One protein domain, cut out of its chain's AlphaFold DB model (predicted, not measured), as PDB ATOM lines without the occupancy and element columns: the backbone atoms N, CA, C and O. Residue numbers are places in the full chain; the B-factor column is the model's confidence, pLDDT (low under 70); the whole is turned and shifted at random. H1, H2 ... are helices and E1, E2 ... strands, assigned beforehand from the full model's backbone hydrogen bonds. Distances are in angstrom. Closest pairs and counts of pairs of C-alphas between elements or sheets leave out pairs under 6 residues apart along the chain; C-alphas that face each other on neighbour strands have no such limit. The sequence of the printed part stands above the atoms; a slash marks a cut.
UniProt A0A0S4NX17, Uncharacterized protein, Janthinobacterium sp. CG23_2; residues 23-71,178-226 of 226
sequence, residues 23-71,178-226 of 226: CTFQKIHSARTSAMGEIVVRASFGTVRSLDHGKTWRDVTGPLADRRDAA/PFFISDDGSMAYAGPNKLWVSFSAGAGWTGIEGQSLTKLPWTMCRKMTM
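Overview. This is residues 23 to 71 and 178 to 226 of the 226 residues of an uncharacterized protein of Janthinobacterium sp. CG23_2 (UniProt A0A0S4NX17). Two small antiparallel sheets, E2-E3-E4 and E5-E6-E7, make a sandwich that is only partly face to face, closest along the edge strands E2 and E5; from one end an arm of two strands, E1 and E8, reaches away and makes the length. The short helix H2 reaches from one sheet to the other, and the long link of residues 51 to 62 runs past E4, pairing briefly with it, to the short helix H1. The printed part has 98 residues in the order E1 E2 E3 E4 H1 E5 E6 E7 H2 E8; under half of them are in named elements, and the class is mostly strand. The whole is compact by its radius of gyration of the C-alphas, 14.1 A, yet elongated in outline, with spans of 55 by 28 by 25 A.

Arrangement. E3, residues 39 to 43, is the inner strand of one sheet, with E2, residues 28 to 33, and E4, residues 46 to 50, as its edge strands. These form a meander, each strand the antiparallel neighbour of the one before, and E2 and E3, like E3 and E4, are a hairpin. N 32 and O 40 are 2.9 A apart, and N 50 and O 39 are 2.8 A apart, both within hydrogen-bond range. Beyond E4, residues 58 to 59 pair antiparallel with residues 48 to 49 of E4. The second meander is E5, residues 187 to 190, E6, residues 194 to 198, and E7, residues 206 to 209. E5 and E6 are a hairpin, with N 187 and O 198 at 2.8 A; E6 and E7 are another, with N 208 and O 195 at 2.8 A. The two sheets form a sandwich, two sheets face to face: the facing parts are 8.7 A centre to centre, and the best planes are 39 degrees apart. E2 and E5 have 12 pairs of C-alphas within 8 A, the closest those of Arg 32 and Ala 188 at 5.5 A. E3 and E5 are near each other, while E3 and E6 are only just apart, at 8.2 A. H2, residues 210 to 213, is on both sheets but only grazes each; its Gly 210 has its C-alpha 4.9 A from that of Lys 194 in E6. H1, residues 63 to 66, only grazes the sheet of E2, E3 and E4; the closest C-alphas of H1 and E4 are those of Ala 65 and Thr 47, 5.5 A apart. Both helices are too short for an O i to N i+4 pair, and each has its one O i to N i+3 pair within range. E1, residues 23 to 25, runs on into E2 at 17 degrees and is the antiparallel neighbour of E8, residues 219 to 223, with N 24 and O 220 at 2.8 A.

Along the chain. From first to last C-alpha, E2 measures 14.1 A, E3 12.8 A and E4 13.7 A. E5 measures 10.6 A, E6 13.7 A, E7 10.0 A and E8 13.1 A. The short elements E1, H1 and H2 measure 6.6, 5.2 and 5.4 A. E1 begins at C-alpha 23 (-30.359, -5.752, 25.023), E2 ends at C-alpha 33 (-51.827, -27.323, 27.802), and E8 ends at C-alpha 223 (-28.791, 2.849, 24.426).

Size, cuts and confidence. The two C-alphas farthest apart are those of Asp 184 and Met 226, at 54.8 A; Met 226 is the chain's last residue. Residues 72 to 177 are not printed, and C-alphas 71 and 178 are 5.3 A apart across the cut. Of the links that are printed whole, E4 to H1 is long, with 12 residues, and E6 to E7 is short. The mean pLDDT of the printed part is 83.4; residues 63 to 71, 178 and 223 to 226 are under 70.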
ATOM      1  N   CYS A  23     -29.112  -5.171  25.512       79.56
ATOM      2  CA  CYS A  23     -30.359  -5.752  25.023       79.56
ATOM      3  C   CYS A  23     -30.900  -6.775  26.021       79.56
ATOM      4  O   CYS A  23     -30.158  -7.621  26.521       79.56
ATOM      5  N   THR A  24     -32.198  -6.710  26.302       76.56
ATOM      6  CA  THR A  24     -32.934  -7.752  27.017       76.56
ATOM      7  C   THR A  24     -33.760  -8.567  26.028       76.56
ATOM      8  O   THR A  24     -34.249  -8.049  25.022       76.56
ATOM      9  N   PHE A  25     -33.893  -9.862  26.309       81.56
ATOM     10  CA  PHE A  25     -34.605 -10.818  25.463       81.56
ATOM     11  C   PHE A  25     -35.745 -11.441  26.249       81.56
ATOM     12  O   PHE A  25     -35.552 -11.839  27.403       81.56
ATOM     13  N   GLN A  26     -36.906 -11.556  25.612       85.50
ATOM     14  CA  GLN A  26     -38.027 -12.275  26.190       85.50
ATOM     15  C   GLN A  26     -37.733 -13.781  26.261       85.50
ATOM     16  O   GLN A  26     -37.008 -14.338  25.432       85.50
ATOM     17  N   LYS A  27     -38.269 -14.441  27.291       83.38
ATOM     18  CA  LYS A  27     -38.041 -15.858  27.593       83.38
ATOM     19  C   LYS A  27     -39.327 -16.520  28.085       83.38
ATOM     20  O   LYS A  27     -40.008 -15.968  28.942       83.38
ATOM     21  N   ILE A  28     -39.624 -17.723  27.598       85.38
ATOM     22  CA  ILE A  28     -40.756 -18.557  28.045       85.38
ATOM     23  C   ILE A  28     -40.382 -19.440  29.248       85.38
ATOM     24  O   ILE A  28     -39.776 -20.486  29.077       85.38
ATOM     25  N   HIS A  29     -40.758 -19.095  30.468       80.62
ATOM     26  CA  HIS A  29     -40.373 -19.864  31.658       80.62
ATOM     27  C   HIS A  29     -41.048 -21.234  31.771       80.62
ATOM     28  O   HIS A  29     -40.402 -22.197  32.182       80.62
ATOM     29  N   SER A  30     -42.328 -21.326  31.424       82.06
ATOM     30  CA  SER A  30     -43.090 -22.574  31.495       82.06
ATOM     31  C   SER A  30     -44.311 -22.514  30.592       82.06
ATOM     32  O   SER A  30     -44.821 -21.431  30.300       82.06
ATOM     33  N   ALA A  31     -44.835 -23.677  30.226       86.81
ATOM     34  CA  ALA A  31     -46.112 -23.788  29.546       86.81
ATOM     35  C   ALA A  31     -46.876 -25.020  30.025       86.81
ATOM     36  O   ALA A  31     -46.272 -26.018  30.410       86.81
ATOM     37  N   ARG A  32     -48.203 -24.939  29.975       87.88
ATOM     38  CA  ARG A  32     -49.117 -26.068  30.146       87.88
ATOM     39  C   ARG A  32     -50.172 -26.042  29.060       87.88
ATOM     40  O   ARG A  32     -50.459 -24.985  28.496       87.88
ATOM     41  N   THR A  33     -50.766 -27.193  28.795       91.00
ATOM     42  CA  THR A  33     -51.827 -27.323  27.802       91.00
ATOM     43  C   THR A  33     -52.902 -28.309  28.268       91.00
ATOM     44  O   THR A  33     -52.760 -28.897  29.338       91.00
ATOM     45  N   SER A  34     -53.999 -28.422  27.523       91.56
ATOM     46  CA  SER A  34     -55.043 -29.430  27.709       91.56
ATOM     47  C   SER A  34     -55.405 -30.062  26.370       91.56
ATOM     48  O   SER A  34     -55.232 -29.448  25.317       91.56
ATOM     49  N   ALA A  35     -55.988 -31.257  26.392       90.38
ATOM     50  CA  ALA A  35     -56.475 -31.943  25.196       90.38
ATOM     51  C   ALA A  35     -57.554 -31.137  24.444       90.38
ATOM     52  O   ALA A  35     -57.747 -31.326  23.246       90.38
ATOM     53  N   MET A  36     -58.217 -30.194  25.125       93.94
ATOM     54  CA  MET A  36     -59.221 -29.294  24.546       93.94
ATOM     55  C   MET A  36     -58.617 -28.083  23.815       93.94
ATOM     56  O   MET A  36     -59.360 -27.230  23.341       93.94
ATOM     57  N   GLY A  37     -57.287 -27.974  23.735       92.00
ATOM     58  CA  GLY A  37     -56.625 -26.895  22.997       92.00
ATOM     59  C   GLY A  37     -56.329 -25.637  23.808       92.00
ATOM     60  O   GLY A  37     -55.873 -24.644  23.239       92.00
ATOM     61  N   GLU A  38     -56.552 -25.662  25.125       94.50
ATOM     62  CA  GLU A  38     -56.096 -24.582  25.996       94.50
ATOM     63  C   GLU A  38     -54.571 -24.621  26.114       94.50
ATOM     64  O   GLU A  38     -53.968 -25.688  26.249       94.50
ATOM     65  N   ILE A  39     -53.941 -23.448  26.107       93.81
ATOM     66  CA  ILE A  39     -52.515 -23.289  26.376       93.81
ATOM     67  C   ILE A  39     -52.337 -22.128  27.344       93.81
ATOM     68  O   ILE A  39     -52.876 -21.049  27.115       93.81
ATOM     69  N   VAL A  40     -51.560 -22.320  28.406       92.31
ATOM     70  CA  VAL A  40     -51.157 -21.246  29.320       92.31
ATOM     71  C   VAL A  40     -49.642 -21.193  29.369       92.31
ATOM     72  O   VAL A  40     -48.989 -22.201  29.630       92.31
ATOM     73  N   VAL A  41     -49.090 -20.009  29.126       90.12
ATOM     74  CA  VAL A  41     -47.651 -19.779  29.018       90.12
ATOM     75  C   VAL A  41     -47.248 -18.696  29.996       90.12
ATOM     76  O   VAL A  41     -47.820 -17.610  29.992       90.12
ATOM     77  N   ARG A  42     -46.228 -18.974  30.806       87.75
ATOM     78  CA  ARG A  42     -45.563 -17.965  31.626       87.75
ATOM     79  C   ARG A  42     -44.260 -17.574  30.955       87.75
ATOM     80  O   ARG A  42     -43.408 -18.425  30.706       87.75
ATOM     81  N   ALA A  43     -44.079 -16.286  30.725       87.12
ATOM     82  CA  ALA A  43     -42.894 -15.714  30.115       87.12
ATOM     83  C   ALA A  43     -42.427 -14.471  30.884       87.12
ATOM     84  O   ALA A  43     -43.102 -13.987  31.791       87.12
ATOM     85  N   SER A  44     -41.264 -13.938  30.522       85.75
ATOM     86  CA  SER A  44     -40.708 -12.718  31.123       85.75
ATOM     87  C   SER A  44     -41.566 -11.470  30.887       85.75
ATOM     88  O   SER A  44     -41.427 -10.498  31.621       85.75
ATOM     89  N   PHE A  45     -42.458 -11.495  29.892       85.75
ATOM     90  CA  PHE A  45     -43.442 -10.436  29.641       85.75
ATOM     91  C   PHE A  45     -44.771 -10.631  30.389       85.75
ATOM     92  O   PHE A  45     -45.658  -9.794  30.253       85.75
ATOM     93  N   GLY A  46     -44.930 -11.713  31.154       87.62
ATOM     94  CA  GLY A  46     -46.163 -12.040  31.868       87.62
ATOM     95  C   GLY A  46     -46.728 -13.413  31.505       87.62
ATOM     96  O   GLY A  46     -46.066 -14.238  30.870       87.62
ATOM     97  N   THR A  47     -47.961 -13.662  31.943       90.69
ATOM     98  CA  THR A  47     -48.684 -14.909  31.672       90.69
ATOM     99  C   THR A  47     -49.737 -14.671  30.597       90.69
ATOM    100  O   THR A  47     -50.562 -13.771  30.729       90.69
ATOM    101  N   VAL A  48     -49.735 -15.505  29.559       92.94
ATOM    102  CA  VAL A  48     -50.703 -15.457  28.458       92.94
ATOM    103  C   VAL A  48     -51.420 -16.790  28.302       92.94
ATOM    104  O   VAL A  48     -50.898 -17.846  28.665       92.94
ATOM    105  N   ARG A  49     -52.630 -16.743  27.748       94.44
ATOM    106  CA  ARG A  49     -53.474 -17.909  27.500       94.44
ATOM    107  C   ARG A  49     -54.041 -17.893  26.092       94.44
ATOM    108  O   ARG A  49     -54.486 -16.850  25.613       94.44
ATOM    109  N   SER A  50     -54.082 -19.071  25.486       95.75
ATOM    110  CA  SER A  50     -54.845 -19.374  24.284       95.75
ATOM    111  C   SER A  50     -55.943 -20.387  24.613       95.75
ATOM    112  O   SER A  50     -55.756 -21.270  25.452       95.75
ATOM    113  N   LEU A  51     -57.094 -20.233  23.961       96.12
ATOM    114  CA  LEU A  51     -58.248 -21.140  24.035       96.12
ATOM    115  C   LEU A  51     -58.538 -21.826  22.693       96.12
ATOM    116  O   LEU A  51     -59.551 -22.497  22.542       96.12
ATOM    117  N   ASP A  52     -57.684 -21.601  21.701       95.12
ATOM    118  CA  ASP A  52     -57.919 -21.926  20.299       95.12
ATOM    119  C   ASP A  52     -56.672 -22.539  19.649       95.12
ATOM    120  O   ASP A  52     -56.348 -22.250  18.496       95.12
ATOM    121  N   HIS A  53     -55.977 -23.408  20.392       94.00
ATOM    122  CA  HIS A  53     -54.776 -24.120  19.942       94.00
ATOM    123  C   HIS A  53     -53.618 -23.192  19.539       94.00
ATOM    124  O   HIS A  53     -52.877 -23.470  18.599       94.00
ATOM    125  N   GLY A  54     -53.452 -22.075  20.245       93.81
ATOM    126  CA  GLY A  54     -52.353 -21.131  20.043       93.81
ATOM    127  C   GLY A  54     -52.580 -20.098  18.939       93.81
ATOM    128  O   GLY A  54     -51.641 -19.372  18.608       93.81
ATOM    129  N   LYS A  55     -53.794 -20.006  18.375       93.56
ATOM    130  CA  LYS A  55     -54.114 -19.041  17.309       93.56
ATOM    131  C   LYS A  55     -54.243 -17.617  17.841       93.56
ATOM    132  O   LYS A  55     -53.745 -16.688  17.212       93.56
ATOM    133  N   THR A  56     -54.884 -17.436  18.994       94.69
ATOM    134  CA  THR A  56     -54.995 -16.141  19.669       94.69
ATOM    135  C   THR A  56     -54.526 -16.207  21.118       94.69
ATOM    136  O   THR A  56     -54.617 -17.238  21.784       94.69
ATOM    137  N   TRP A  57     -54.018 -15.072  21.607       95.06
ATOM    138  CA  TRP A  57     -53.413 -14.937  22.930       95.06
ATOM    139  C   TRP A  57     -54.040 -13.778  23.692       95.06
ATOM    140  O   TRP A  57     -54.285 -12.705  23.135       95.06
ATOM    141  N   ARG A  58     -54.303 -14.003  24.978       93.75
ATOM    142  CA  ARG A  58     -54.797 -12.990  25.910       93.75
ATOM    143  C   ARG A  58     -53.955 -13.000  27.173       93.75
ATOM    144  O   ARG A  58     -53.571 -14.073  27.640       93.75
ATOM    145  N   ASP A  59     -53.721 -11.823  27.733       92.31
ATOM    146  CA  ASP A  59     -53.063 -11.694  29.029       92.31
ATOM    147  C   ASP A  59     -53.938 -12.301  30.131       92.31
ATOM    148  O   ASP A  59     -55.168 -12.186  30.119       92.31
ATOM    149  N   VAL A  60     -53.293 -12.961  31.088       88.75
ATOM    150  CA  VAL A  60     -53.932 -13.536  32.271       88.75
ATOM    151  C   VAL A  60     -53.518 -12.724  33.487       88.75
ATOM    152  O   VAL A  60     -52.330 -12.514  33.728       88.75
ATOM    153  N   THR A  61     -54.496 -12.315  34.289       83.12
ATOM    154  CA  THR A  61     -54.288 -11.639  35.573       83.12
ATOM    155  C   THR A  61     -54.843 -12.478  36.728       83.12
ATOM    156  O   THR A  61     -55.623 -13.414  36.528       83.12
ATOM    157  N   GLY A  62     -54.418 -12.166  37.955       74.19
ATOM    158  CA  GLY A  62     -54.912 -12.821  39.168       74.19
ATOM    159  C   GLY A  62     -54.316 -14.216  39.424       74.19
ATOM    160  O   GLY A  62     -53.259 -14.542  38.888       74.19
ATOM    161  N   PRO A  63     -54.989 -15.074  40.218       68.25
ATOM    162  CA  PRO A  63     -54.403 -16.311  40.756       68.25
ATOM    163  C   PRO A  63     -53.867 -17.293  39.704       68.25
ATOM    164  O   PRO A  63     -52.908 -18.025  39.951       68.25
ATOM    165  N   LEU A  64     -54.461 -17.306  38.507       66.69
ATOM    166  CA  LEU A  64     -53.988 -18.124  37.387       66.69
ATOM    167  C   LEU A  64     -52.632 -17.653  36.843       66.69
ATOM    168  O   LEU A  64     -51.865 -18.479  36.354       66.69
ATOM    169  N   ALA A  65     -52.327 -16.357  36.937       68.94
ATOM    170  CA  ALA A  65     -51.033 -15.808  36.547       68.94
ATOM    171  C   ALA A  65     -49.922 -16.218  37.524       68.94
ATOM    172  O   ALA A  65     -48.784 -16.398  37.086       68.94
ATOM    173  N   ASP A  66     -50.263 -16.433  38.800       62.94
ATOM    174  CA  ASP A  66     -49.333 -16.741  39.898       62.94
ATOM    175  C   ASP A  66     -49.066 -18.240  40.087       62.94
ATOM    176  O   ASP A  66     -48.023 -18.630  40.626       62.94
ATOM    177  N   ARG A  67     -49.929 -19.096  39.536       64.38
ATOM    178  CA  ARG A  67     -49.825 -20.553  39.641       64.38
ATOM    179  C   ARG A  67     -48.518 -21.100  39.033       64.38
ATOM    180  O   ARG A  67     -48.216 -20.884  37.859       64.38
ATOM    181  N   ARG A  68     -47.715 -21.799  39.845       61.94
ATOM    182  CA  ARG A  68     -46.510 -22.538  39.418       61.94
ATOM    183  C   ARG A  68     -46.868 -24.017  39.273       61.94
ATOM    184  O   ARG A  68     -46.832 -24.744  40.252       61.94
ATOM    185  N   ASP A  69     -47.205 -24.442  38.059       57.44
ATOM    186  CA  ASP A  69     -47.632 -25.827  37.769       57.44
ATOM    187  C   ASP A  69     -46.538 -26.700  37.142       57.44
ATOM    188  O   ASP A  69     -46.799 -27.802  36.668       57.44
ATOM    189  N   ALA A  70     -45.318 -26.185  37.055       55.78
ATOM    190  CA  ALA A  70     -44.300 -26.754  36.195       55.78
ATOM    191  C   ALA A  70     -43.273 -27.533  37.032       55.78
ATOM    192  O   ALA A  70     -42.593 -26.941  37.871       55.78
ATOM    193  N   ALA A  71     -43.153 -28.844  36.799       49.69
ATOM    194  CA  ALA A  71     -42.097 -29.667  37.381       49.69
ATOM    195  C   ALA A  71     -40.789 -29.407  36.612       49.69
ATOM    196  O   ALA A  71     -40.756 -29.651  35.402       49.69
ATOM    197  N   PRO A 178     -39.245 -26.751  32.449       63.69
ATOM    198  CA  PRO A 178     -40.177 -27.798  32.850       63.69
ATOM    199  C   PRO A 178     -40.964 -28.379  31.670       63.69
ATOM    200  O   PRO A 178     -41.604 -27.638  30.920       63.69
ATOM    201  N   PHE A 179     -40.923 -29.709  31.539       78.25
ATOM    202  CA  PHE A 179     -41.905 -30.459  30.764       78.25
ATOM    203  C   PHE A 179     -43.204 -30.472  31.560       78.25
ATOM    204  O   PHE A 179     -43.207 -30.697  32.769       78.25
ATOM    205  N   PHE A 180     -44.307 -30.241  30.872       81.38
ATOM    206  CA  PHE A 180     -45.636 -30.395  31.423       81.38
ATOM    207  C   PHE A 180     -46.314 -31.577  30.746       81.38
ATOM    208  O   PHE A 180     -46.337 -31.665  29.517       81.38
ATOM    209  N   ILE A 181     -46.866 -32.472  31.558       83.75
ATOM    210  CA  ILE A 181     -47.642 -33.626  31.117       83.75
ATOM    211  C   ILE A 181     -48.908 -33.639  31.966       83.75
ATOM    212  O   ILE A 181     -48.835 -33.748  33.187       83.75
ATOM    213  N   SER A 182     -50.053 -33.482  31.312       81.81
ATOM    214  CA  SER A 182     -51.366 -33.463  31.950       81.81
ATOM    215  C   SER A 182     -51.956 -34.866  32.088       81.81
ATOM    216  O   SER A 182     -51.621 -35.789  31.337       81.81
ATOM    217  N   ASP A 183     -52.926 -35.002  32.989       81.00
ATOM    218  CA  ASP A 183     -53.734 -36.209  33.169       81.00
ATOM    219  C   ASP A 183     -54.614 -36.541  31.955       81.00
ATOM    220  O   ASP A 183     -55.064 -37.679  31.818       81.00
ATOM    221  N   ASP A 184     -54.855 -35.590  31.051       83.38
ATOM    222  CA  ASP A 184     -55.520 -35.835  29.764       83.38
ATOM    223  C   ASP A 184     -54.545 -36.283  28.657       83.38
ATOM    224  O   ASP A 184     -54.955 -36.565  27.534       83.38
ATOM    225  N   GLY A 185     -53.252 -36.400  28.977       83.50
ATOM    226  CA  GLY A 185     -52.192 -36.774  28.045       83.50
ATOM    227  C   GLY A 185     -51.682 -35.618  27.187       83.50
ATOM    228  O   GLY A 185     -50.757 -35.816  26.405       83.50
ATOM    229  N   SER A 186     -52.232 -34.413  27.306       89.06
ATOM    230  CA  SER A 186     -51.646 -33.256  26.639       89.06
ATOM    231  C   SER A 186     -50.286 -32.902  27.251       89.06
ATOM    232  O   SER A 186     -50.012 -33.153  28.429       89.06
ATOM    233  N   MET A 187     -49.394 -32.373  26.420       88.94
ATOM    234  CA  MET A 187     -47.996 -32.147  26.767       88.94
ATOM    235  C   MET A 187     -47.531 -30.799  26.255       88.94
ATOM    236  O   MET A 187     -47.890 -30.389  25.151       88.94
ATOM    237  N   ALA A 188     -46.691 -30.132  27.035       88.56
ATOM    238  CA  ALA A 188     -46.013 -28.926  26.599       88.56
ATOM    239  C   ALA A 188     -44.567 -28.913  27.083       88.56
ATOM    240  O   ALA A 188     -44.258 -29.357  28.188       88.56
ATOM    241  N   TYR A 189     -43.688 -28.349  26.267       84.12
ATOM    242  CA  TYR A 189     -42.352 -27.958  26.691       84.12
ATOM    243  C   TYR A 189     -41.960 -26.658  25.999       84.12
ATOM    244  O   TYR A 189     -42.470 -26.323  24.930       84.12
ATOM    245  N   ALA A 190     -41.054 -25.906  26.612       80.94
ATOM    246  CA  ALA A 190     -40.635 -24.616  26.088       80.94
ATOM    247  C   ALA A 190     -39.115 -24.511  26.019       80.94
ATOM    248  O   ALA A 190     -38.406 -24.851  26.960       80.94
ATOM    249  N   GLY A 191     -38.629 -23.975  24.909       76.31
ATOM    250  CA  GLY A 191     -37.266 -23.491  24.761       76.31
ATOM    251  C   GLY A 191     -37.168 -22.007  25.131       76.31
ATOM    252  O   GLY A 191     -38.131 -21.401  25.615       76.31
ATOM    253  N   PRO A 192     -36.010 -21.370  24.889       74.88
ATOM    254  CA  PRO A 192     -35.799 -19.942  25.086       74.88
ATOM    255  C   PRO A 192     -36.883 -19.075  24.443       74.88
ATOM    256  O   PRO A 192     -37.439 -18.211  25.128       74.88
ATOM    257  N   ASN A 193     -37.201 -19.355  23.179       81.06
ATOM    258  CA  ASN A 193     -38.032 -18.544  22.292       81.06
ATOM    259  C   ASN A 193     -39.093 -19.333  21.517       81.06
ATOM    260  O   ASN A 193     -39.758 -18.746  20.673       81.06
ATOM    261  N   LYS A 194     -39.255 -20.629  21.782       86.75
ATOM    262  CA  LYS A 194     -40.258 -21.476  21.136       86.75
ATOM    263  C   LYS A 194     -40.999 -22.307  22.166       86.75
ATOM    264  O   LYS A 194     -40.449 -22.664  23.210       86.75
ATOM    265  N   LEU A 195     -42.250 -22.597  21.859       88.56
ATOM    266  CA  LEU A 195     -43.130 -23.461  22.623       88.56
ATOM    267  C   LEU A 195     -43.539 -24.631  21.738       88.56
ATOM    268  O   LEU A 195     -43.886 -24.433  20.580       88.56
ATOM    269  N   TRP A 196     -43.553 -25.832  22.297       90.75
ATOM    270  CA  TRP A 196     -44.094 -27.010  21.642       90.75
ATOM    271  C   TRP A 196     -45.232 -27.570  22.468       90.75
ATOM    272  O   TRP A 196     -45.118 -27.712  23.688       90.75
ATOM    273  N   VAL A 197     -46.326 -27.890  21.789       91.75
ATOM    274  CA  VAL A 197     -47.515 -28.474  22.402       91.75
ATOM    275  C   VAL A 197     -47.955 -29.707  21.635       91.75
ATOM    276  O   VAL A 197     -47.902 -29.745  20.409       91.75
ATOM    277  N   SER A 198     -48.414 -30.710  22.365       92.38
ATOM    278  CA  SER A 198     -49.135 -31.855  21.830       92.38
ATOM    279  C   SER A 198     -50.446 -31.966  22.597       92.38
ATOM    280  O   SER A 198     -50.440 -32.108  23.819       92.38
ATOM    281  N   PHE A 199     -51.566 -31.985  21.884       92.31
ATOM    282  CA  PHE A 199     -52.889 -32.159  22.488       92.31
ATOM    283  C   PHE A 199     -53.291 -33.639  22.617       92.31
ATOM    284  O   PHE A 199     -54.334 -33.948  23.181       92.31
ATOM    285  N   SER A 200     -52.463 -34.559  22.108       89.88
ATOM    286  CA  SER A 200     -52.812 -35.967  21.888       89.88
ATOM    287  C   SER A 200     -51.691 -36.926  22.315       89.88
ATOM    288  O   SER A 200     -51.129 -37.658  21.504       89.88
ATOM    289  N   ALA A 201     -51.371 -36.960  23.615       84.56
ATOM    290  CA  ALA A 201     -50.486 -37.975  24.217       84.56
ATOM    291  C   ALA A 201     -49.075 -38.078  23.603       84.56
ATOM    292  O   ALA A 201     -48.475 -39.157  23.585       84.56
ATOM    293  N   GLY A 202     -48.544 -36.954  23.118       83.38
ATOM    294  CA  GLY A 202     -47.231 -36.859  22.486       83.38
ATOM    295  C   GLY A 202     -47.249 -37.071  20.971       83.38
ATOM    296  O   GLY A 202     -46.179 -37.125  20.372       83.38
ATOM    297  N   ALA A 203     -48.424 -37.194  20.348       85.75
ATOM    298  CA  ALA A 203     -48.575 -37.190  18.898       85.75
ATOM    299  C   ALA A 203     -48.856 -35.772  18.372       85.75
ATOM    300  O   ALA A 203     -49.442 -34.943  19.066       85.75
ATOM    301  N   GLY A 204     -48.474 -35.499  17.120       88.50
ATOM    302  CA  GLY A 204     -48.868 -34.264  16.427       88.50
ATOM    303  C   GLY A 204     -48.351 -32.977  17.080       88.50
ATOM    304  O   GLY A 204     -49.110 -32.024  17.250       88.50
ATOM    305  N   TRP A 205     -47.073 -32.949  17.466       90.31
ATOM    306  CA  TRP A 205     -46.454 -31.769  18.069       90.31
ATOM    307  C   TRP A 205     -46.563 -30.538  17.166       90.31
ATOM    308  O   TRP A 205     -46.225 -30.578  15.985       90.31
ATOM    309  N   THR A 206     -47.001 -29.426  17.751       91.12
ATOM    310  CA  THR A 206     -47.107 -28.120  17.097       91.12
ATOM    311  C   THR A 206     -46.105 -27.157  17.718       91.12
ATOM    312  O   THR A 206     -46.105 -26.962  18.935       91.12
ATOM    313  N   GLY A 207     -45.260 -26.555  16.881       91.06
ATOM    314  CA  GLY A 207     -44.354 -25.480  17.276       91.06
ATOM    315  C   GLY A 207     -45.047 -24.120  17.215       91.06
ATOM    316  O   GLY A 207     -45.719 -23.801  16.237       91.06
ATOM    317  N   ILE A 208     -44.865 -23.317  18.258       91.44
ATOM    318  CA  ILE A 208     -45.383 -21.957  18.393       91.44
ATOM    319  C   ILE A 208     -44.193 -21.038  18.653       91.44
ATOM    320  O   ILE A 208     -43.461 -21.195  19.634       91.44
ATOM    321  N   GLU A 209     -43.996 -20.069  17.764       90.69
ATOM    322  CA  GLU A 209     -42.943 -19.072  17.913       90.69
ATOM    323  C   GLU A 209     -43.254 -18.159  19.100       90.69
ATOM    324  O   GLU A 209     -44.348 -17.618  19.219       90.69
ATOM    325  N   GLY A 210     -42.280 -17.931  19.979       88.00
ATOM    326  CA  GLY A 210     -42.470 -17.100  21.168       88.00
ATOM    327  C   GLY A 210     -42.966 -15.696  20.823       88.00
ATOM    328  O   GLY A 210     -43.794 -15.130  21.530       88.00
ATOM    329  N   GLN A 211     -42.530 -15.166  19.680       89.06
ATOM    330  CA  GLN A 211     -42.944 -13.859  19.173       89.06
ATOM    331  C   GLN A 211     -44.453 -13.755  18.923       89.06
ATOM    332  O   GLN A 211     -44.992 -12.660  19.017       89.06
ATOM    333  N   SER A 212     -45.156 -14.862  18.651       91.31
ATOM    334  CA  SER A 212     -46.611 -14.831  18.465       91.31
ATOM    335  C   SER A 212     -47.383 -14.734  19.782       91.31
ATOM    336  O   SER A 212     -48.583 -14.472  19.765       91.31
ATOM    337  N   LEU A 213     -46.720 -14.955  20.923       90.12
ATOM    338  CA  LEU A 213     -47.342 -14.972  22.250       90.12
ATOM    339  C   LEU A 213     -47.620 -13.568  22.802       90.12
ATOM    340  O   LEU A 213     -48.366 -13.424  23.766       90.12
ATOM    341  N   THR A 214     -46.977 -12.538  22.247       85.81
ATOM    342  CA  THR A 214     -47.043 -11.169  22.761       85.81
ATOM    343  C   THR A 214     -46.966 -10.150  21.632       85.81
ATOM    344  O   THR A 214     -46.410 -10.410  20.571       85.81
ATOM    345  N   LYS A 215     -47.505  -8.954  21.875       85.56
ATOM    346  CA  LYS A 215     -47.324  -7.792  20.991       85.56
ATOM    347  C   LYS A 215     -46.056  -6.997  21.321       85.56
ATOM    348  O   LYS A 215     -45.712  -6.072  20.589       85.56
ATOM    349  N   LEU A 216     -45.389  -7.308  22.434       82.62
ATOM    350  CA  LEU A 216     -44.152  -6.640  22.824       82.62
ATOM    351  C   LEU A 216     -42.989  -7.094  21.931       82.62
ATOM    352  O   LEU A 216     -42.918  -8.270  21.569       82.62
ATOM    353  N   PRO A 217     -42.026  -6.207  21.621       83.12
ATOM    354  CA  PRO A 217     -40.800  -6.610  20.948       83.12
ATOM    355  C   PRO A 217     -40.085  -7.721  21.723       83.12
ATOM    356  O   PRO A 217     -39.862  -7.618  22.934       83.12
ATOM    357  N   TRP A 218     -39.686  -8.777  21.011       82.69
ATOM    358  CA  TRP A 218     -38.976  -9.910  21.613       82.69
ATOM    359  C   TRP A 218     -37.587  -9.527  22.140       82.69
ATOM    360  O   TRP A 218     -37.100 -10.096  23.119       82.69
ATOM    361  N   THR A 219     -36.971  -8.530  21.505       84.50
ATOM    362  CA  THR A 219     -35.689  -7.949  21.897       84.50
ATOM    363  C   THR A 219     -35.883  -6.462  22.154       84.50
ATOM    364  O   THR A 219     -36.390  -5.738  21.298       84.50
ATOM    365  N   MET A 220     -35.452  -5.994  23.323       76.81
ATOM    366  CA  MET A 220     -35.445  -4.575  23.671       76.81
ATOM    367  C   MET A 220     -34.014  -4.128  23.937       76.81
ATOM    368  O   MET A 220     -33.405  -4.561  24.909       76.81
ATOM    369  N   CYS A 221     -33.482  -3.242  23.100       80.75
ATOM    370  CA  CYS A 221     -32.148  -2.675  23.283       80.75
ATOM    371  C   CYS A 221     -32.243  -1.256  23.848       80.75
ATOM    372  O   CYS A 221     -32.862  -0.383  23.241       80.75
ATOM    373  N   ARG A 222     -31.611  -1.006  24.999       71.94
ATOM    374  CA  ARG A 222     -31.416   0.346  25.531       71.94
ATOM    375  C   ARG A 222     -30.051   0.862  25.103       71.94
ATOM    376  O   ARG A 222     -29.034   0.205  25.309       71.94
ATOM    377  N   LYS A 223     -30.027   2.067  24.534       65.88
ATOM    378  CA  LYS A 223     -28.791   2.849  24.426       65.88
ATOM    379  C   LYS A 223     -28.503   3.438  25.803       65.88
ATOM    380  O   LYS A 223     -29.378   4.091  26.366       65.88
ATOM    381  N   MET A 224     -27.310   3.199  26.340       57.28
ATOM    382  CA  MET A 224     -26.859   3.925  27.526       57.28
ATOM    383  C   MET A 224     -26.569   5.369  27.114       57.28
ATOM    384  O   MET A 224     -25.646   5.629  26.341       57.28
ATOM    385  N   THR A 225     -27.401   6.300  27.569       54.56
ATOM    386  CA  THR A 225     -27.071   7.726  27.567       54.56
ATOM    387  C   THR A 225     -26.096   7.960  28.718       54.56
ATOM    388  O   THR A 225     -26.467   7.745  29.871       54.56
ATOM    389  N   MET A 226     -24.850   8.308  28.387       52.88
ATOM    390  CA  MET A 226     -23.927   8.956  29.325       52.88
ATOM    391  C   MET A 226     -24.267  10.439  29.407       52.88
ATOM    392  O   MET A 226     -24.615  10.994  28.336       52.88
TER     393      MET A 226